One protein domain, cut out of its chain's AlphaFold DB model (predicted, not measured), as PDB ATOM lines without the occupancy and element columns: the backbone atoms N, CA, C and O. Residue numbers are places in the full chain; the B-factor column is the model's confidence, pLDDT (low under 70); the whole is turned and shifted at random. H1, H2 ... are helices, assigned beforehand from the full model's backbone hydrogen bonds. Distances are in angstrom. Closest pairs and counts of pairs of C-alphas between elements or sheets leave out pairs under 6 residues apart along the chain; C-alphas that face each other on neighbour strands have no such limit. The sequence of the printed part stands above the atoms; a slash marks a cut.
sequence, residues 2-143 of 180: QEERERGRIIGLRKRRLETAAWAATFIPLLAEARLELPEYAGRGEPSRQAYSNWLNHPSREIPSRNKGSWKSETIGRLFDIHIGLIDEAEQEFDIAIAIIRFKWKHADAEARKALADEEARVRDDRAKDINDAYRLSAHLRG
ATOM      1  N   GLN A   2      52.183 -58.775  64.901       75.00
ATOM      2  CA  GLN A   2      51.134 -58.064  64.123       75.00
ATOM      3  C   GLN A   2      51.684 -56.837  63.370       75.00
ATOM      4  O   GLN A   2      51.393 -56.665  62.192       75.00
ATOM      5  N   GLU A   3      52.552 -56.045  64.003       72.38
ATOM      6  CA  GLU A   3      53.190 -54.882  63.367       72.38
ATOM      7  C   GLU A   3      54.080 -55.267  62.172       72.38
ATOM      8  O   GLU A   3      54.021 -54.631  61.127       72.38
ATOM      9  N   GLU A   4      54.861 -56.346  62.276       76.56
ATOM     10  CA  GLU A   4      55.703 -56.840  61.172       76.56
ATOM     11  C   GLU A   4      54.871 -57.313  59.974       76.56
ATOM     12  O   GLU A   4      55.252 -57.080  58.828       76.56
ATOM     13  N   ARG A   5      53.707 -57.931  60.226       78.88
ATOM     14  CA  ARG A   5      52.766 -58.321  59.165       78.88
ATOM     15  C   ARG A   5      52.195 -57.100  58.448       78.88
ATOM     16  O   ARG A   5      52.169 -57.086  57.220       78.88
ATOM     17  N   GLU A   6      51.779 -56.074  59.189       80.56
ATOM     18  CA  GLU A   6      51.248 -54.838  58.598       80.56
ATOM     19  C   GLU A   6      52.332 -54.037  57.860       80.56
ATOM     20  O   GLU A   6      52.091 -53.544  56.758       80.56
ATOM     21  N   ARG A   7      53.568 -54.001  58.377       78.75
ATOM     22  CA  ARG A   7      54.725 -53.443  57.652       78.75
ATOM     23  C   ARG A   7      54.986 -54.187  56.341       78.75
ATOM     24  O   ARG A   7      55.161 -53.556  55.303       78.75
ATOM     25  N   GLY A   8      54.958 -55.521  56.359       83.75
ATOM     26  CA  GLY A   8      55.078 -56.335  55.146       83.75
ATOM     27  C   GLY A   8      53.958 -56.055  54.136       83.75
ATOM     28  O   GLY A   8      54.209 -55.989  52.931       83.75
ATOM     29  N   ARG A   9      52.734 -55.817  54.619       85.00
ATOM     30  CA  ARG A   9      51.586 -55.443  53.783       85.00
ATOM     31  C   ARG A   9      51.770 -54.073  53.129       85.00
ATOM     32  O   ARG A   9      51.536 -53.976  51.927       85.00
ATOM     33  N   ILE A  10      52.231 -53.063  53.874       86.00
ATOM     34  CA  ILE A  10      52.582 -51.736  53.334       86.00
ATOM     35  C   ILE A  10      53.625 -51.873  52.221       86.00
ATOM     36  O   ILE A  10      53.401 -51.398  51.111       86.00
ATOM     37  N   ILE A  11      54.724 -52.593  52.474       88.94
ATOM     38  CA  ILE A  11      55.794 -52.796  51.482       88.94
ATOM     39  C   ILE A  11      55.250 -53.476  50.220       88.94
ATOM     40  O   ILE A  11      55.562 -53.061  49.103       88.94
ATOM     41  N   GLY A  12      54.412 -54.504  50.382       89.00
ATOM     42  CA  GLY A  12      53.800 -55.217  49.264       89.00
ATOM     43  C   GLY A  12      52.828 -54.360  48.445       89.00
ATOM     44  O   GLY A  12      52.811 -54.469  47.218       89.00
ATOM     45  N   LEU A  13      52.027 -53.507  49.094       89.75
ATOM     46  CA  LEU A  13      51.143 -52.549  48.417       89.75
ATOM     47  C   LEU A  13      51.957 -51.505  47.660       89.75
ATOM     48  O   LEU A  13      51.789 -51.374  46.452       89.75
ATOM     49  N   ARG A  14      52.908 -50.854  48.337       91.75
ATOM     50  CA  ARG A  14      53.774 -49.834  47.742       91.75
ATOM     51  C   ARG A  14      54.525 -50.368  46.528       91.75
ATOM     52  O   ARG A  14      54.519 -49.740  45.475       91.75
ATOM     53  N   LYS A  15      55.133 -51.554  46.639       93.44
ATOM     54  CA  LYS A  15      55.851 -52.182  45.522       93.44
ATOM     55  C   LYS A  15      54.935 -52.401  44.315       93.44
ATOM     56  O   LYS A  15      55.293 -52.013  43.208       93.44
ATOM     57  N   ARG A  16      53.745 -52.971  44.527       90.56
ATOM     58  CA  ARG A  16      52.761 -53.187  43.454       90.56
ATOM     59  C   ARG A  16      52.295 -51.872  42.825       90.56
ATOM     60  O   ARG A  16      52.238 -51.795  41.598       90.56
ATOM     61  N   ARG A  17      52.017 -50.850  43.638       94.31
ATOM     62  CA  ARG A  17      51.612 -49.514  43.182       94.31
ATOM     63  C   ARG A  17      52.670 -48.897  42.273       94.31
ATOM     64  O   ARG A  17      52.361 -48.488  41.156       94.31
ATOM     65  N   LEU A  18      53.930 -48.906  42.711       94.56
ATOM     66  CA  LEU A  18      55.062 -48.379  41.944       94.56
ATOM     67  C   LEU A  18      55.301 -49.166  40.650       94.56
ATOM     68  O   LEU A  18      55.487 -48.564  39.597       94.56
ATOM     69  N   GLU A  19      55.244 -50.499  40.696       94.00
ATOM     70  CA  GLU A  19      55.366 -51.335  39.494       94.00
ATOM     71  C   GLU A  19      54.229 -51.083  38.494       94.00
ATOM     72  O   GLU A  19      54.456 -51.081  37.284       94.00
ATOM     73  N   THR A  20      53.009 -50.855  38.986       92.94
ATOM     74  CA  THR A  20      51.832 -50.550  38.161       92.94
ATOM     75  C   THR A  20      51.956 -49.174  37.513       92.94
ATOM     76  O   THR A  20      51.725 -49.039  36.309       92.94
ATOM     77  N   ALA A  21      52.381 -48.168  38.279       94.75
ATOM     78  CA  ALA A  21      52.628 -46.822  37.774       94.75
ATOM     79  C   ALA A  21      53.754 -46.807  36.727       94.75
ATOM     80  O   ALA A  21      53.576 -46.253  35.643       94.75
ATOM     81  N   ALA A  22      54.876 -47.478  37.006       94.06
ATOM     82  CA  ALA A  22      55.998 -47.592  36.078       94.06
ATOM     83  C   ALA A  22      55.592 -48.305  34.783       94.06
ATOM     84  O   ALA A  22      55.923 -47.838  33.697       94.06
ATOM     85  N   TRP A  23      54.825 -49.395  34.886       92.19
ATOM     86  CA  TRP A  23      54.285 -50.089  33.719       92.19
ATOM     87  C   TRP A  23      53.413 -49.159  32.866       92.19
ATOM     88  O   TRP A  23      53.615 -49.073  31.657       92.19
ATOM     89  N   ALA A  24      52.487 -48.420  33.475       92.88
ATOM     90  CA  ALA A  24      51.623 -47.504  32.739       92.88
ATOM     91  C   ALA A  24      52.390 -46.332  32.119       92.88
ATOM     92  O   ALA A  24      52.097 -45.946  30.990       92.88
ATOM     93  N   ALA A  25      53.415 -45.812  32.798       94.06
ATOM     94  CA  ALA A  25      54.247 -44.734  32.275       94.06
ATOM     95  C   ALA A  25      54.930 -45.097  30.943       94.06
ATOM     96  O   ALA A  25      55.125 -44.219  30.105       94.06
ATOM     97  N   THR A  26      55.208 -46.384  30.693       92.38
ATOM     98  CA  THR A  26      55.781 -46.835  29.409       92.38
ATOM     99  C   THR A  26      54.875 -46.552  28.203       92.38
ATOM    100  O   THR A  26      55.362 -46.449  27.081       92.38
ATOM    101  N   PHE A  27      53.568 -46.357  28.419       91.00
ATOM    102  CA  PHE A  27      52.600 -46.059  27.360       91.00
ATOM    103  C   PHE A  27      52.486 -44.575  27.022       91.00
ATOM    104  O   PHE A  27      51.902 -44.244  25.993       91.00
ATOM    105  N   ILE A  28      53.025 -43.669  27.843       92.56
ATOM    106  CA  ILE A  28      52.948 -42.222  27.591       92.56
ATOM    107  C   ILE A  28      53.499 -41.847  26.200       92.56
ATOM    108  O   ILE A  28      52.745 -41.226  25.445       92.56
ATOM    109  N   PRO A  29      54.743 -42.221  25.819       91.31
ATOM    110  CA  PRO A  29      55.274 -41.893  24.493       91.31
ATOM    111  C   PRO A  29      54.469 -42.549  23.361       91.31
ATOM    112  O   PRO A  29      54.083 -41.868  22.417       91.31
ATOM    113  N   LEU A  30      54.095 -43.823  23.507       89.50
ATOM    114  CA  LEU A  30      53.324 -44.561  22.496       89.50
ATOM    115  C   LEU A  30      51.969 -43.914  22.211       89.50
ATOM    116  O   LEU A  30      51.535 -43.788  21.072       89.50
ATOM    117  N   LEU A  31      51.276 -43.482  23.261       90.88
ATOM    118  CA  LEU A  31      49.987 -42.823  23.109       90.88
ATOM    119  C   LEU A  31      50.143 -41.406  22.548       90.88
ATOM    120  O   LEU A  31      49.207 -40.906  21.923       90.88
ATOM    121  N   ALA A  32      51.291 -40.755  22.762       89.94
ATOM    122  CA  ALA A  32      51.602 -39.469  22.149       89.94
ATOM    123  C   ALA A  32      51.805 -39.620  20.638       89.94
ATOM    124  O   ALA A  32      51.181 -38.881  19.883       89.94
ATOM    125  N   GLU A  33      52.559 -40.630  20.205       89.31
ATOM    126  CA  GLU A  33      52.692 -41.002  18.791       89.31
ATOM    127  C   GLU A  33      51.328 -41.325  18.174       89.31
ATOM    128  O   GLU A  33      50.956 -40.764  17.144       89.31
ATOM    129  N   ALA A  34      50.514 -42.131  18.860       89.56
ATOM    130  CA  ALA A  34      49.170 -42.460  18.398       89.56
ATOM    131  C   ALA A  34      48.282 -41.225  18.198       89.56
ATOM    132  O   ALA A  34      47.480 -41.190  17.270       89.56
ATOM    133  N   ARG A  35      48.415 -40.189  19.035       88.31
ATOM    134  CA  ARG A  35      47.676 -38.925  18.852       88.31
ATOM    135  C   ARG A  35      48.115 -38.164  17.603       88.31
ATOM    136  O   ARG A  35      47.270 -37.524  16.986       88.31
ATOM    137  N   LEU A  36      49.394 -38.235  17.237       86.69
ATOM    138  CA  LEU A  36      49.924 -37.600  16.027       86.69
ATOM    139  C   LEU A  36      49.509 -38.363  14.761       86.69
ATOM    140  O   LEU A  36      49.178 -37.753  13.748       86.69
ATOM    141  N   GLU A  37      49.483 -39.695  14.829       87.12
ATOM    142  CA  GLU A  37      49.203 -40.580  13.692       87.12
ATOM    143  C   GLU A  37      47.721 -40.910  13.478       87.12
ATOM    144  O   GLU A  37      47.376 -41.545  12.480       87.12
ATOM    145  N   LEU A  38      46.827 -40.494  14.379       84.62
ATOM    146  CA  LEU A  38      45.374 -40.637  14.233       84.62
ATOM    147  C   LEU A  38      44.719 -39.280  13.876       84.62
ATOM    148  O   LEU A  38      43.893 -38.775  14.646       84.62
ATOM    149  N   PRO A  39      45.052 -38.675  12.712       62.47
ATOM    150  CA  PRO A  39      44.692 -37.299  12.370       62.47
ATOM    151  C   PRO A  39      43.188 -37.071  12.198       62.47
ATOM    152  O   PRO A  39      42.732 -35.945  12.379       62.47
ATOM    153  N   GLU A  40      42.380 -38.109  11.942       63.84
ATOM    154  CA  GLU A  40      40.908 -37.987  11.903       63.84
ATOM    155  C   GLU A  40      40.312 -37.446  13.218       63.84
ATOM    156  O   GLU A  40      39.200 -36.912  13.229       63.84
ATOM    157  N   TYR A  41      41.062 -37.532  14.320       58.66
ATOM    158  CA  TYR A  41      40.665 -37.025  15.633       58.66
ATOM    159  C   TYR A  41      41.319 -35.683  15.992       58.66
ATOM    160  O   TYR A  41      40.861 -35.032  16.930       58.66
ATOM    161  N   ALA A  42      42.294 -35.201  15.209       54.78
ATOM    162  CA  ALA A  42      43.020 -33.951  15.461       54.78
ATOM    163  C   ALA A  42      42.106 -32.708  15.519       54.78
ATOM    164  O   ALA A  42      42.454 -31.719  16.156       54.78
ATOM    165  N   GLY A  43      40.915 -32.774  14.909       52.69
ATOM    166  CA  GLY A  43      39.887 -31.726  14.980       52.69
ATOM    167  C   GLY A  43      38.712 -32.004  15.930       52.69
ATOM    168  O   GLY A  43      37.863 -31.134  16.096       52.69
ATOM    169  N   ARG A  44      38.616 -33.201  16.536       56.28
ATOM    170  CA  ARG A  44      37.481 -33.616  17.397       56.28
ATOM    171  C   ARG A  44      37.862 -33.853  18.864       56.28
ATOM    172  O   ARG A  44      36.963 -33.992  19.692       56.28
ATOM    173  N   GLY A  45      39.156 -33.894  19.192       68.94
ATOM    174  CA  GLY A  45      39.670 -34.075  20.553       68.94
ATOM    175  C   GLY A  45      40.532 -35.332  20.721       68.94
ATOM    176  O   GLY A  45      41.226 -35.759  19.805       68.94
ATOM    177  N   GLU A  46      40.513 -35.920  21.921       78.31
ATOM    178  CA  GLU A  46      41.245 -37.156  22.247       78.31
ATOM    179  C   GLU A  46      40.751 -38.332  21.369       78.31
ATOM    180  O   GLU A  46      39.534 -38.540  21.282       78.31
ATOM    181  N   PRO A  47      41.644 -39.121  20.728       85.81
ATOM    182  CA  PRO A  47      41.249 -40.298  19.959       85.81
ATOM    183  C   PRO A  47      40.378 -41.259  20.771       85.81
ATOM    184  O   PRO A  47      40.550 -41.434  21.980       85.81
ATOM    185  N   SER A  48      39.439 -41.931  20.101       88.62
ATOM    186  CA  SER A  48      38.583 -42.897  20.789       88.62
ATOM    187  C   SER A  48      39.404 -44.070  21.345       88.62
ATOM    188  O   SER A  48      40.418 -44.482  20.778       88.62
ATOM    189  N   ARG A  49      38.927 -44.689  22.434       90.69
ATOM    190  CA  ARG A  49      39.546 -45.904  23.002       90.69
ATOM    191  C   ARG A  49      39.682 -47.025  21.964       90.69
ATOM    192  O   ARG A  49      40.630 -47.802  22.018       90.69
ATOM    193  N   GLN A  50      38.744 -47.106  21.017       90.31
ATOM    194  CA  GLN A  50      38.805 -48.067  19.916       90.31
ATOM    195  C   GLN A  50      39.899 -47.710  18.905       90.31
ATOM    196  O   GLN A  50      40.608 -48.605  18.455       90.31
ATOM    197  N   ALA A  51      40.086 -46.425  18.594       90.06
ATOM    198  CA  ALA A  51      41.163 -45.975  17.717       90.06
ATOM    199  C   ALA A  51      42.541 -46.299  18.316       90.06
ATOM    200  O   ALA A  51      43.366 -46.901  17.636       90.06
ATOM    201  N   TYR A  52      42.750 -46.029  19.611       90.62
ATOM    202  CA  TYR A  52      43.966 -46.447  20.322       90.62
ATOM    203  C   TYR A  52      44.174 -47.962  20.297       90.62
ATOM    204  O   TYR A  52      45.277 -48.436  20.047       90.62
ATOM    205  N   SER A  53      43.109 -48.731  20.527       90.62
ATOM    206  CA  SER A  53      43.157 -50.192  20.480       90.62
ATOM    207  C   SER A  53      43.579 -50.707  19.102       90.62
ATOM    208  O   SER A  53      44.420 -51.595  19.014       90.62
ATOM    209  N   ASN A  54      43.008 -50.158  18.028       90.31
ATOM    210  CA  ASN A  54      43.363 -50.524  16.658       90.31
ATOM    211  C   ASN A  54      44.809 -50.124  16.344       90.31
ATOM    212  O   ASN A  54      45.544 -50.900  15.742       90.31
ATOM    213  N   TRP A  55      45.226 -48.942  16.806       90.94
ATOM    214  CA  TRP A  55      46.583 -48.439  16.634       90.94
ATOM    215  C   TRP A  55      47.608 -49.348  17.334       90.94
ATOM    216  O   TRP A  55      48.551 -49.807  16.696       90.94
ATOM    217  N   LEU A  56      47.400 -49.716  18.599       89.31
ATOM    218  CA  LEU A  56      48.327 -50.598  19.325       89.31
ATOM    219  C   LEU A  56      48.390 -52.027  18.766       89.31
ATOM    220  O   LEU A  56      49.381 -52.714  18.973       89.31
ATOM    221  N   ASN A  57      47.353 -52.494  18.070       88.69
ATOM    222  CA  ASN A  57      47.343 -53.827  17.461       88.69
ATOM    223  C   ASN A  57      47.896 -53.858  16.031       88.69
ATOM    224  O   ASN A  57      47.825 -54.902  15.380       88.69
ATOM    225  N   HIS A  58      48.391 -52.735  15.507       86.06
ATOM    226  CA  HIS A  58      48.894 -52.703  14.142       86.06
ATOM    227  C   HIS A  58      50.139 -53.605  13.998       86.06
ATOM    228  O   HIS A  58      51.070 -53.457  14.791       86.06
ATOM    229  N   PRO A  59      50.211 -54.503  12.992       81.12
ATOM    230  CA  PRO A  59      51.269 -55.519  12.895       81.12
ATOM    231  C   PRO A  59      52.700 -54.977  12.817       81.12
ATOM    232  O   PRO A  59      53.644 -55.682  13.152       81.12
ATOM    233  N   SER A  60      52.867 -53.739  12.354       80.81
ATOM    234  CA  SER A  60      54.178 -53.094  12.228       80.81
ATOM    235  C   SER A  60      54.680 -52.442  13.521       80.81
ATOM    236  O   SER A  60      55.738 -51.820  13.489       80.81
ATOM    237  N   ARG A  61      53.923 -52.499  14.627       78.06
ATOM    238  CA  ARG A  61      54.282 -51.832  15.885       78.06
ATOM    239  C   ARG A  61      54.761 -52.827  16.928       78.06
ATOM    240  O   ARG A  61      54.103 -53.827  17.207       78.06
ATOM    241  N   GLU A  62      55.876 -52.494  17.564       75.94
ATOM    242  CA  GLU A  62      56.371 -53.205  18.732       75.94
ATOM    243  C   GLU A  62      55.840 -52.516  19.992       75.94
ATOM    244  O   GLU A  62      56.281 -51.434  20.371       75.94
ATOM    245  N   ILE A  63      54.828 -53.120  20.622       76.50
ATOM    246  CA  ILE A  63      54.233 -52.589  21.850       76.50
ATOM    247  C   ILE A  63      54.801 -53.351  23.056       76.50
ATOM    248  O   ILE A  63      54.751 -54.586  23.058       76.50
ATOM    249  N   PRO A  64      55.261 -52.661  24.118       66.69
ATOM    250  CA  PRO A  64      55.676 -53.281  25.370       66.69
ATOM    251  C   PRO A  64      54.469 -53.943  26.042       66.69
ATOM    252  O   PRO A  64      53.743 -53.342  26.833       66.69
ATOM    253  N   SER A  65      54.207 -55.206  25.707       64.50
ATOM    254  CA  SER A  65      53.109 -55.958  26.299       64.50
ATOM    255  C   SER A  65      53.615 -56.970  27.316       64.50
ATOM    256  O   SER A  65      54.327 -57.918  26.994       64.50
ATOM    257  N   ARG A  66      53.161 -56.804  28.562       55.34
ATOM    258  CA  ARG A  66      53.344 -57.770  29.654       55.34
ATOM    259  C   ARG A  66      52.418 -58.993  29.506       55.34
ATOM    260  O   ARG A  66      52.657 -60.013  30.141       55.34
ATOM    261  N   ASN A  67      51.381 -58.901  28.662       52.84
ATOM    262  CA  ASN A  67      50.404 -59.963  28.413       52.84
ATOM    263  C   ASN A  67      50.411 -60.376  26.936       52.84
ATOM    264  O   ASN A  67      50.262 -59.547  26.041       52.84
ATOM    265  N   LYS A  68      50.514 -61.677  26.662       54.62
ATOM    266  CA  LYS A  68      50.299 -62.224  25.316       54.62
ATOM    267  C   LYS A  68      48.828 -62.010  24.927       54.62
ATOM    268  O   LYS A  68      47.969 -62.774  25.355       54.62
ATOM    269  N   GLY A  69      48.511 -60.949  24.186       68.00
ATOM    270  CA  GLY A  69      47.143 -60.664  23.747       68.00
ATOM    271  C   GLY A  69      46.998 -59.328  23.025       68.00
ATOM    272  O   GLY A  69      47.821 -58.433  23.194       68.00
ATOM    273  N   SER A  70      45.936 -59.206  22.225       82.94
ATOM    274  CA  SER A  70      45.573 -57.954  21.564       82.94
ATOM    275  C   SER A  70      45.021 -56.936  22.561       82.94
ATOM    276  O   SER A  70      44.301 -57.270  23.510       82.94
ATOM    277  N   TRP A  71      45.334 -55.666  22.330       88.62
ATOM    278  CA  TRP A  71      44.732 -54.556  23.047       88.62
ATOM    279  C   TRP A  71      43.250 -54.465  22.705       88.62
ATOM    280  O   TRP A  71      42.855 -54.608  21.549       88.62
ATOM    281  N   LYS A  72      42.422 -54.238  23.720       91.06
ATOM    282  CA  LYS A  72      40.986 -53.988  23.572       91.06
ATOM    283  C   LYS A  72      40.690 -52.576  24.048       91.06
ATOM    284  O   LYS A  72      41.349 -52.095  24.969       91.06
ATOM    285  N   SER A  73      39.649 -51.950  23.507       90.19
ATOM    286  CA  SER A  73      39.192 -50.620  23.936       90.19
ATOM    287  C   SER A  73      38.888 -50.547  25.437       90.19
ATOM    288  O   SER A  73      39.169 -49.535  26.076       90.19
ATOM    289  N   GLU A  74      38.395 -51.637  26.027       91.38
ATOM    290  CA  GLU A  74      38.215 -51.754  27.477       91.38
ATOM    291  C   GLU A  74      39.552 -51.693  28.235       91.38
ATOM    292  O   GLU A  74      39.666 -50.975  29.226       91.38
ATOM    293  N   THR A  75      40.582 -52.394  27.753       89.62
ATOM    294  CA  THR A  75      41.928 -52.375  28.347       89.62
ATOM    295  C   THR A  75      42.542 -50.977  28.279       89.62
ATOM    296  O   THR A  75      43.136 -50.532  29.257       89.62
ATOM    297  N   ILE A  76      42.339 -50.252  27.172       91.25
ATOM    298  CA  ILE A  76      42.730 -48.838  27.049       91.25
ATOM    299  C   ILE A  76      41.990 -47.975  28.069       91.25
ATOM    300  O   ILE A  76      42.599 -47.145  28.734       91.25
ATOM    301  N   GLY A  77      40.682 -48.197  28.231       91.19
ATOM    302  CA  GLY A  77      39.890 -47.514  29.251       91.19
ATOM    303  C   GLY A  77      40.480 -47.700  30.648       91.19
ATOM    304  O   GLY A  77      40.725 -46.718  31.338       91.19
ATOM    305  N   ARG A  78      40.808 -48.940  31.025       90.88
ATOM    306  CA  ARG A  78      41.440 -49.241  32.320       90.88
ATOM    307  C   ARG A  78      42.824 -48.608  32.473       90.88
ATOM    308  O   ARG A  78      43.160 -48.193  33.573       90.88
ATOM    309  N   LEU A  79      43.613 -48.523  31.398       92.62
ATOM    310  CA  LEU A  79      44.903 -47.826  31.416       92.62
ATOM    311  C   LEU A  79      44.716 -46.327  31.686       92.62
ATOM    312  O   LEU A  79      45.418 -45.756  32.513       92.62
ATOM    313  N   PHE A  80      43.744 -45.689  31.039       93.62
ATOM    314  CA  PHE A  80      43.444 -44.279  31.290       93.62
ATOM    315  C   PHE A  80      42.879 -44.030  32.685       93.62
ATOM    316  O   PHE A  80      43.164 -42.994  33.285       93.62
ATOM    317  N   ASP A  81      42.129 -44.985  33.217       93.81
ATOM    318  CA  ASP A  81      41.497 -44.898  34.530       93.81
ATOM    319  C   ASP A  81      42.369 -45.549  35.629       93.81
ATOM    320  O   ASP A  81      41.897 -45.831  36.729       93.81
ATOM    321  N   ILE A  82      43.667 -45.762  35.359       93.38
ATOM    322  CA  ILE A  82      44.592 -46.450  36.274       93.38
ATOM    323  C   ILE A  82      44.776 -45.729  37.611       93.38
ATOM    324  O   ILE A  82      45.038 -46.374  38.626       93.38
ATOM    325  N   HIS A  83      44.591 -44.406  37.621       94.31
ATOM    326  CA  HIS A  83      44.658 -43.596  38.833       94.31
ATOM    327  C   HIS A  83      43.714 -44.119  39.920       94.31
ATOM    328  O   HIS A  83      44.089 -44.080  41.082       94.31
ATOM    329  N   ILE A  84      42.550 -44.678  39.560       92.56
ATOM    330  CA  ILE A  84      41.581 -45.225  40.521       92.56
ATOM    331  C   ILE A  84      42.241 -46.308  41.381       92.56
ATOM    332  O   ILE A  84      42.232 -46.220  42.604       92.56
ATOM    333  N   GLY A  85      42.878 -47.295  40.745       90.69
ATOM    334  CA  GLY A  85      43.538 -48.386  41.465       90.69
ATOM    335  C   GLY A  85      44.764 -47.927  42.256       90.69
ATOM    336  O   GLY A  85      44.992 -48.406  43.362       90.69
ATOM    337  N   LEU A  86      45.540 -46.980  41.715       94.56
ATOM    338  CA  LEU A  86      46.715 -46.431  42.403       94.56
ATOM    339  C   LEU A  86      46.326 -45.626  43.653       94.56
ATOM    340  O   LEU A  86      47.007 -45.726  44.672       94.56
ATOM    341  N   ILE A  87      45.232 -44.862  43.577       94.25
ATOM    342  CA  ILE A  87      44.673 -44.106  44.703       94.25
ATOM    343  C   ILE A  87      44.122 -45.067  45.754       94.25
ATOM    344  O   ILE A  87      44.458 -44.916  46.923       94.25
ATOM    345  N   ASP A  88      43.356 -46.088  45.357       91.12
ATOM    346  CA  ASP A  88      42.846 -47.102  46.288       91.12
ATOM    347  C   ASP A  88      43.987 -47.781  47.071       91.12
ATOM    348  O   ASP A  88      43.894 -47.971  48.286       91.12
ATOM    349  N   GLU A  89      45.092 -48.124  46.397       91.88
ATOM    350  CA  GLU A  89      46.266 -48.710  47.049       91.88
ATOM    351  C   GLU A  89      46.984 -47.719  47.980       91.88
ATOM    352  O   GLU A  89      47.375 -48.114  49.082       91.88
ATOM    353  N   ALA A  90      47.129 -46.451  47.580       92.31
ATOM    354  CA  ALA A  90      47.735 -45.403  48.408       92.31
ATOM    355  C   ALA A  90      46.900 -45.103  49.666       92.31
ATOM    356  O   ALA A  90      47.441 -44.952  50.759       92.31
ATOM    357  N   GLU A  91      45.573 -45.083  49.540       92.50
ATOM    358  CA  GLU A  91      44.654 -44.927  50.669       92.50
ATOM    359  C   GLU A  91      44.719 -46.116  51.631       92.50
ATOM    360  O   GLU A  91      44.764 -45.941  52.848       92.50
ATOM    361  N   GLN A  92      44.773 -47.342  51.103       90.81
ATOM    362  CA  GLN A  92      44.909 -48.527  51.944       90.81
ATOM    363  C   GLN A  92      46.254 -48.535  52.688       90.81
ATOM    364  O   GLN A  92      46.319 -48.940  53.850       90.81
ATOM    365  N   GLU A  93      47.330 -48.106  52.026       90.88
ATOM    366  CA  GLU A  93      48.648 -47.935  52.636       90.88
ATOM    367  C   GLU A  93      48.602 -46.912  53.782       90.88
ATOM    368  O   GLU A  93      49.072 -47.197  54.888       90.88
ATOM    369  N   PHE A  94      47.965 -45.765  53.540       91.81
ATOM    370  CA  PHE A  94      47.753 -44.713  54.528       91.81
ATOM    371  C   PHE A  94      46.959 -45.201  55.745       91.81
ATOM    372  O   PHE A  94      47.394 -45.002  56.879       91.81
ATOM    373  N   ASP A  95      45.837 -45.891  55.535       90.56
ATOM    374  CA  ASP A  95      45.001 -46.413  56.622       90.56
ATOM    375  C   ASP A  95      45.788 -47.367  57.540       90.56
ATOM    376  O   ASP A  95      45.672 -47.294  58.770       90.56
ATOM    377  N   ILE A  96      46.630 -48.234  56.964       88.06
ATOM    378  CA  ILE A  96      47.488 -49.146  57.735       88.06
ATOM    379  C   ILE A  96      48.553 -48.356  58.506       88.06
ATOM    380  O   ILE A  96      48.754 -48.600  59.698       88.06
ATOM    381  N   ALA A  97      49.215 -47.391  57.861       89.31
ATOM    382  CA  ALA A  97      50.245 -46.571  58.496       89.31
ATOM    383  C   ALA A  97      49.687 -45.778  59.692       89.31
ATOM    384  O   ALA A  97      50.243 -45.835  60.791       89.31
ATOM    385  N   ILE A  98      48.530 -45.132  59.527       91.75
ATOM    386  CA  ILE A  98      47.842 -44.414  60.607       91.75
ATOM    387  C   ILE A  98      47.425 -45.362  61.735       91.75
ATOM    388  O   ILE A  98      47.545 -45.008  62.911       91.75
ATOM    389  N   ALA A  99      46.960 -46.576  61.425       88.06
ATOM    390  CA  ALA A  99      46.626 -47.565  62.448       88.06
ATOM    391  C   ALA A  99      47.853 -47.963  63.290       88.06
ATOM    392  O   ALA A  99      47.748 -48.038  64.518       88.06
ATOM    393  N   ILE A 100      49.016 -48.154  62.656       87.25
ATOM    394  CA  ILE A 100      50.284 -48.439  63.345       87.25
ATOM    395  C   ILE A 100      50.701 -47.254  64.225       87.25
ATOM    396  O   ILE A 100      51.016 -47.454  65.398       87.25
ATOM    397  N   ILE A 101      50.662 -46.023  63.706       89.62
ATOM    398  CA  ILE A 101      51.021 -44.813  64.470       89.62
ATOM    399  C   ILE A 101      50.123 -44.671  65.700       89.62
ATOM    400  O   ILE A 101      50.616 -44.508  66.816       89.62
ATOM    401  N   ARG A 102      48.804 -44.821  65.532       88.75
ATOM    402  CA  ARG A 102      47.839 -44.770  66.642       88.75
ATOM    403  C   ARG A 102      48.072 -45.867  67.672       88.75
ATOM    404  O   ARG A 102      47.854 -45.637  68.859       88.75
ATOM    405  N   PHE A 103      48.487 -47.056  67.238       88.44
ATOM    406  CA  PHE A 103      48.860 -48.132  68.148       88.44
ATOM    407  C   PHE A 103      50.101 -47.757  68.967       88.44
ATOM    408  O   PHE A 103      50.045 -47.815  70.195       88.44
ATOM    409  N   LYS A 104      51.177 -47.287  68.319       89.81
ATOM    410  CA  LYS A 104      52.399 -46.823  68.997       89.81
ATOM    411  C   LYS A 104      52.103 -45.685  69.981       89.81
ATOM    412  O   LYS A 104      52.599 -45.698  71.103       89.81
ATOM    413  N   TRP A 105      51.230 -44.750  69.602       90.75
ATOM    414  CA  TRP A 105      50.869 -43.587  70.417       90.75
ATOM    415  C   TRP A 105      50.315 -43.964  71.794       90.75
ATOM    416  O   TRP A 105      50.634 -43.315  72.790       90.75
ATOM    417  N   LYS A 106      49.513 -45.036  71.875       89.12
ATOM    418  CA  LYS A 106      48.923 -45.512  73.140       89.12
ATOM    419  C   LYS A 106      49.967 -45.916  74.180       89.12
ATOM    420  O   LYS A 106      49.667 -45.885  75.369       89.12
ATOM    421  N   HIS A 107      51.164 -46.287  73.738       89.19
ATOM    422  CA  HIS A 107      52.239 -46.804  74.582       89.19
ATOM    423  C   HIS A 107      53.457 -45.867  74.639       89.19
ATOM    424  O   HIS A 107      54.466 -46.217  75.242       89.19
ATOM    425  N   ALA A 108      53.368 -44.688  74.018       89.00
ATOM    426  CA  ALA A 108      54.468 -43.742  73.885       89.00
ATOM    427  C   ALA A 108      54.530 -42.736  75.049       89.00
ATOM    428  O   ALA A 108      53.494 -42.220  75.500       89.00
ATOM    429  N   ASP A 109      55.754 -42.416  75.476       92.06
ATOM    430  CA  ASP A 109      56.069 -41.273  76.337       92.06
ATOM    431  C   ASP A 109      55.971 -39.931  75.575       92.06
ATOM    432  O   ASP A 109      55.592 -39.881  74.402       92.06
ATOM    433  N   ALA A 110      56.249 -38.815  76.254       85.69
ATOM    434  CA  ALA A 110      56.086 -37.479  75.679       85.69
ATOM    435  C   ALA A 110      57.011 -37.210  74.475       85.69
ATOM    436  O   ALA A 110      56.586 -36.564  73.516       85.69
ATOM    437  N   GLU A 111      58.244 -37.719  74.500       87.69
ATOM    438  CA  GLU A 111      59.214 -37.535  73.417       87.69
ATOM    439  C   GLU A 111      58.847 -38.409  72.211       87.69
ATOM    440  O   GLU A 111      58.768 -37.925  71.077       87.69
ATOM    441  N   ALA A 112      58.483 -39.667  72.464       89.81
ATOM    442  CA  ALA A 112      58.004 -40.591  71.448       89.81
ATOM    443  C   ALA A 112      56.708 -40.102  70.778       89.81
ATOM    444  O   ALA A 112      56.543 -40.265  69.571       89.81
ATOM    445  N   ARG A 113      55.799 -39.438  71.507       89.25
ATOM    446  CA  ARG A 113      54.591 -38.830  70.912       89.25
ATOM    447  C   ARG A 113      54.911 -37.707  69.933       89.25
ATOM    448  O   ARG A 113      54.247 -37.608  68.905       89.25
ATOM    449  N   LYS A 114      55.929 -36.887  70.210       91.31
ATOM    450  CA  LYS A 114      56.370 -35.853  69.264       91.31
ATOM    451  C   LYS A 114      56.884 -36.490  67.970       91.31
ATOM    452  O   LYS A 114      56.422 -36.129  66.893       91.31
ATOM    453  N   ALA A 115      57.743 -37.504  68.084       91.50
ATOM    454  CA  ALA A 115      58.247 -38.237  66.922       91.50
ATOM    455  C   ALA A 115      57.122 -38.912  66.111       91.50
ATOM    456  O   ALA A 115      57.167 -38.928  64.881       91.50
ATOM    457  N   LEU A 116      56.089 -39.431  66.784       92.25
ATOM    458  CA  LEU A 116      54.914 -40.012  66.129       92.25
ATOM    459  C   LEU A 116      54.040 -38.967  65.423       92.25
ATOM    460  O   LEU A 116      53.450 -39.285  64.394       92.25
ATOM    461  N   ALA A 117      53.966 -37.735  65.932       91.50
ATOM    462  CA  ALA A 117      53.268 -36.644  65.251       91.50
ATOM    463  C   ALA A 117      53.990 -36.250  63.951       91.50
ATOM    464  O   ALA A 117      53.347 -36.089  62.914       91.50
ATOM    465  N   ASP A 118      55.324 -36.192  63.983       92.94
ATOM    466  CA  ASP A 118      56.149 -35.953  62.792       92.94
ATOM    467  C   ASP A 118      56.073 -37.132  61.796       92.94
ATOM    468  O   ASP A 118      56.136 -36.948  60.579       92.94
ATOM    469  N   GLU A 119      55.944 -38.373  62.281       92.81
ATOM    470  CA  GLU A 119      55.651 -39.554  61.449       92.81
ATOM    471  C   GLU A 119      54.268 -39.434  60.785       92.81
ATOM    472  O   GLU A 119      54.160 -39.643  59.579       92.81
ATOM    473  N   GLU A 120      53.230 -39.028  61.525       93.00
ATOM    474  CA  GLU A 120      51.882 -38.837  60.974       93.00
ATOM    475  C   GLU A 120      51.837 -37.746  59.899       93.00
ATOM    476  O   GLU A 120      51.223 -37.956  58.851       93.00
ATOM    477  N   ALA A 121      52.491 -36.605  60.129       92.00
ATOM    478  CA  ALA A 121      52.562 -35.519  59.154       92.00
ATOM    479  C   ALA A 121      53.194 -35.994  57.835       92.00
ATOM    480  O   ALA A 121      52.593 -35.842  56.774       92.00
ATOM    481  N   ARG A 122      54.336 -36.691  57.909       93.81
ATOM    482  CA  ARG A 122      55.002 -37.259  56.724       93.81
ATOM    483  C   ARG A 122      54.130 -38.263  55.979       93.81
ATOM    484  O   ARG A 122      54.060 -38.221  54.759       93.81
ATOM    485  N   VAL A 123      53.427 -39.139  56.699       92.25
ATOM    486  CA  VAL A 123      52.509 -40.115  56.087       92.25
ATOM    487  C   VAL A 123      51.357 -39.424  55.343       92.25
ATOM    488  O   VAL A 123      50.903 -39.921  54.311       92.25
ATOM    489  N   ARG A 124      50.882 -38.273  55.830       92.69
ATOM    490  CA  ARG A 124      49.858 -37.468  55.144       92.69
ATOM    491  C   ARG A 124      50.405 -36.799  53.884       92.69
ATOM    492  O   ARG A 124      49.722 -36.841  52.860       92.69
ATOM    493  N   ASP A 125      51.610 -36.241  53.951       93.31
ATOM    494  CA  ASP A 125      52.273 -35.608  52.806       93.31
ATOM    495  C   ASP A 125      52.579 -36.630  51.703       93.31
ATOM    496  O   ASP A 125      52.257 -36.402  50.535       93.31
ATOM    497  N   ASP A 126      53.110 -37.800  52.080       93.69
ATOM    498  CA  ASP A 126      53.367 -38.914  51.164       93.69
ATOM    499  C   ASP A 126      52.072 -39.354  50.466       93.69
ATOM    500  O   ASP A 126      52.037 -39.463  49.240       93.69
ATOM    501  N   ARG A 127      50.972 -39.518  51.218       93.88
ATOM    502  CA  ARG A 127      49.654 -39.837  50.643       93.88
ATOM    503  C   ARG A 127      49.200 -38.779  49.637       93.88
ATOM    504  O   ARG A 127      48.709 -39.131  48.565       93.88
ATOM    505  N   ALA A 128      49.304 -37.498  49.983       93.75
ATOM    506  CA  ALA A 128      48.867 -36.418  49.102       93.75
ATOM    507  C   ALA A 128      49.673 -36.404  47.796       93.75
ATOM    508  O   ALA A 128      49.103 -36.299  46.707       93.75
ATOM    509  N   LYS A 129      50.993 -36.586  47.900       95.00
ATOM    510  CA  LYS A 129      51.886 -36.721  46.751       95.00
ATOM    511  C   LYS A 129      51.518 -37.925  45.889       95.00
ATOM    512  O   LYS A 129      51.363 -37.776  44.684       95.00
ATOM    513  N   ASP A 130      51.314 -39.088  46.497       95.12
ATOM    514  CA  ASP A 130      50.980 -40.328  45.794       95.12
ATOM    515  C   ASP A 130      49.666 -40.229  45.000       95.12
ATOM    516  O   ASP A 130      49.564 -40.741  43.882       95.12
ATOM    517  N   ILE A 131      48.665 -39.542  45.557       94.88
ATOM    518  CA  ILE A 131      47.383 -39.289  44.889       94.88
ATOM    519  C   ILE A 131      47.559 -38.317  43.717       94.88
ATOM    520  O   ILE A 131      47.067 -38.585  42.617       94.88
ATOM    521  N   ASN A 132      48.289 -37.215  43.917       95.81
ATOM    522  CA  ASN A 132      48.591 -36.266  42.844       95.81
ATOM    523  C   ASN A 132      49.406 -36.927  41.720       95.81
ATOM    524  O   ASN A 132      49.091 -36.747  40.546       95.81
ATOM    525  N   ASP A 133      50.388 -37.764  42.057       96.38
ATOM    526  CA  ASP A 133      51.185 -38.526  41.095       96.38
ATOM    527  C   ASP A 133      50.305 -39.483  40.268       96.38
ATOM    528  O   ASP A 133      50.473 -39.584  39.047       96.38
ATOM    529  N   ALA A 134      49.321 -40.139  40.893       96.31
ATOM    530  CA  ALA A 134      48.364 -41.001  40.199       96.31
ATOM    531  C   ALA A 134      47.480 -40.218  39.212       96.31
ATOM    532  O   ALA A 134      47.312 -40.640  38.060       96.31
ATOM    533  N   TYR A 135      46.943 -39.065  39.622       95.94
ATOM    534  CA  TYR A 135      46.173 -38.199  38.726       95.94
ATOM    535  C   TYR A 135      47.028 -37.645  37.586       95.94
ATOM    536  O   TYR A 135      46.605 -37.687  36.425       95.94
ATOM    537  N   ARG A 136      48.252 -37.199  37.886       96.25
ATOM    538  CA  ARG A 136      49.211 -36.702  36.894       96.25
ATOM    539  C   ARG A 136      49.528 -37.766  35.850       96.25
ATOM    540  O   ARG A 136      49.505 -37.475  34.655       96.25
ATOM    541  N   LEU A 137      49.741 -39.010  36.276       96.44
ATOM    542  CA  LEU A 137      49.956 -40.138  35.371       96.44
ATOM    543  C   LEU A 137      48.763 -40.346  34.425       96.44
ATOM    544  O   LEU A 137      48.952 -40.460  33.214       96.44
ATOM    545  N   SER A 138      47.535 -40.347  34.950       95.25
ATOM    546  CA  SER A 138      46.321 -40.476  34.128       95.25
ATOM    547  C   SER A 138      46.163 -39.324  33.129       95.25
ATOM    548  O   SER A 138      45.822 -39.558  31.967       95.25
ATOM    549  N   ALA A 139      46.473 -38.091  33.533       94.31
ATOM    550  CA  ALA A 139      46.452 -36.936  32.641       94.31
ATOM    551  C   ALA A 139      47.503 -37.050  31.525       94.31
ATOM    552  O   ALA A 139      47.168 -36.880  30.351       94.31
ATOM    553  N   HIS A 140      48.741 -37.424  31.862       94.50
ATOM    554  CA  HIS A 140      49.821 -37.603  30.889       94.50
ATOM    555  C   HIS A 140      49.514 -38.698  29.863       94.50
ATOM    556  O   HIS A 140      49.757 -38.509  28.671       94.50
ATOM    557  N   LEU A 141      48.906 -39.814  30.283       93.88
ATOM    558  CA  LEU A 141      48.451 -40.865  29.363       93.88
ATOM    559  C   LEU A 141      47.472 -40.326  28.310       93.88
ATOM    560  O   LEU A 141      47.507 -40.743  27.148       93.88
ATOM    561  N   ARG A 142      46.649 -39.349  28.694       91.75
ATOM    562  CA  ARG A 142      45.672 -38.674  27.829       91.75
ATOM    563  C   ARG A 142      46.248 -37.462  27.084       91.75
ATOM    564  O   ARG A 142      45.520 -36.818  26.335       91.75
ATOM    565  N   GLY A 143      47.532 -37.143  27.269       90.31
ATOM    566  CA  GLY A 143      48.178 -35.969  26.675       90.31
ATOM    567  C   GLY A 143      47.715 -34.638  27.275       90.31
ATOM    568  O   GLY A 143      47.743 -33.619  26.593       90.31
TER     569      GLY A 143
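Overview. This is residues 2 to 143 of the 180 residues of an uncharacterized protein of Sphingomonas xinjiangensis (UniProt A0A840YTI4). Picture a long helical hairpin, H5 and H6, with the long helix H1 packed along H5, and at one end of these three a small head made of the short helices H2, H3 and H4 and the links round them. The long helices make a bundle, up and down, meaning that each runs against the one before it in the chain, though H1 reaches H6 with residues 21 to 25 alone. The printed part has 142 residues with six named helices, H1 to H6 in order, and no named strand; the class is all helix. It is loose, with a radius of gyration of the C-alphas of 20.2 A, and a rod in outline, spanning 66 by 32 by 19 A.

Along the chain. Find C-alpha 2 at (51.134, -58.064, 64.123); from there H1 runs 34.7 A to residue 25. Next come H2, residues 27 to 37, 15.1 A long, and H3, residues 49 to 56. After residues 57 to 72, which hold no named element, look for H4, residues 73 to 80; H3 and H4 each measure 10.6 A. H5, residues 82 to 106, begins with C-alpha 82 at (44.592, -46.450, 36.274) and is 37.1 A long. H6, residues 110 to 141, runs 47.1 A to C-alpha 141 at (48.451, -40.865, 29.363).

Arrangement. Start in the bundle, where H1 and H5 touch at a shallow tilt of 22 degrees, opposite ways; their closest C-alphas, of Ile 10 and Glu 93, are 5.5 A apart. H5 and H6 form a hairpin, at a shallow tilt of 2 degrees, opposite ways, and touch closest at the C-alphas of His 83 and Ala 134, 4.7 A. H6 is the hub, touching four helices. Its residues 134 to 141 alone touch H1, closest at the C-alphas of Leu 137 and Ala 25, 7.0 A. Its residues 140 to 141 alone touch H2, with the C-alphas of Leu 141 and Ile 28 closest at 5.0 A. H4 and H6 only just touch, with 3 pairs of C-alphas within 8 A, the closest those of Phe 80 and Ser 138 at 5.5 A. H3 and H4 touch about perpendicular, at 87 degrees, with the C-alphas of Gln 50 and Ser 73 closest at 4.8 A. H2 and H3 only just touch, also with 3 pairs; the C-alphas of Ala 34 and Trp 55 are closest at 6.7 A. H3 is apart from H1, H5 and H6. In H1 to H6, every O i to N i+4 pair is within hydrogen-bond range.

Size, cuts and confidence. The two C-alphas farthest apart, of Glu 40 and Asp 109, are 66.3 A apart. The printed part has no cut. The links H2 to H3 and H3 to H4 are long, with 11 and 16 residues. The mean pLDDT of the printed part is 87.2; look for values under 70 at residues 39 to 45 and 64 to 69.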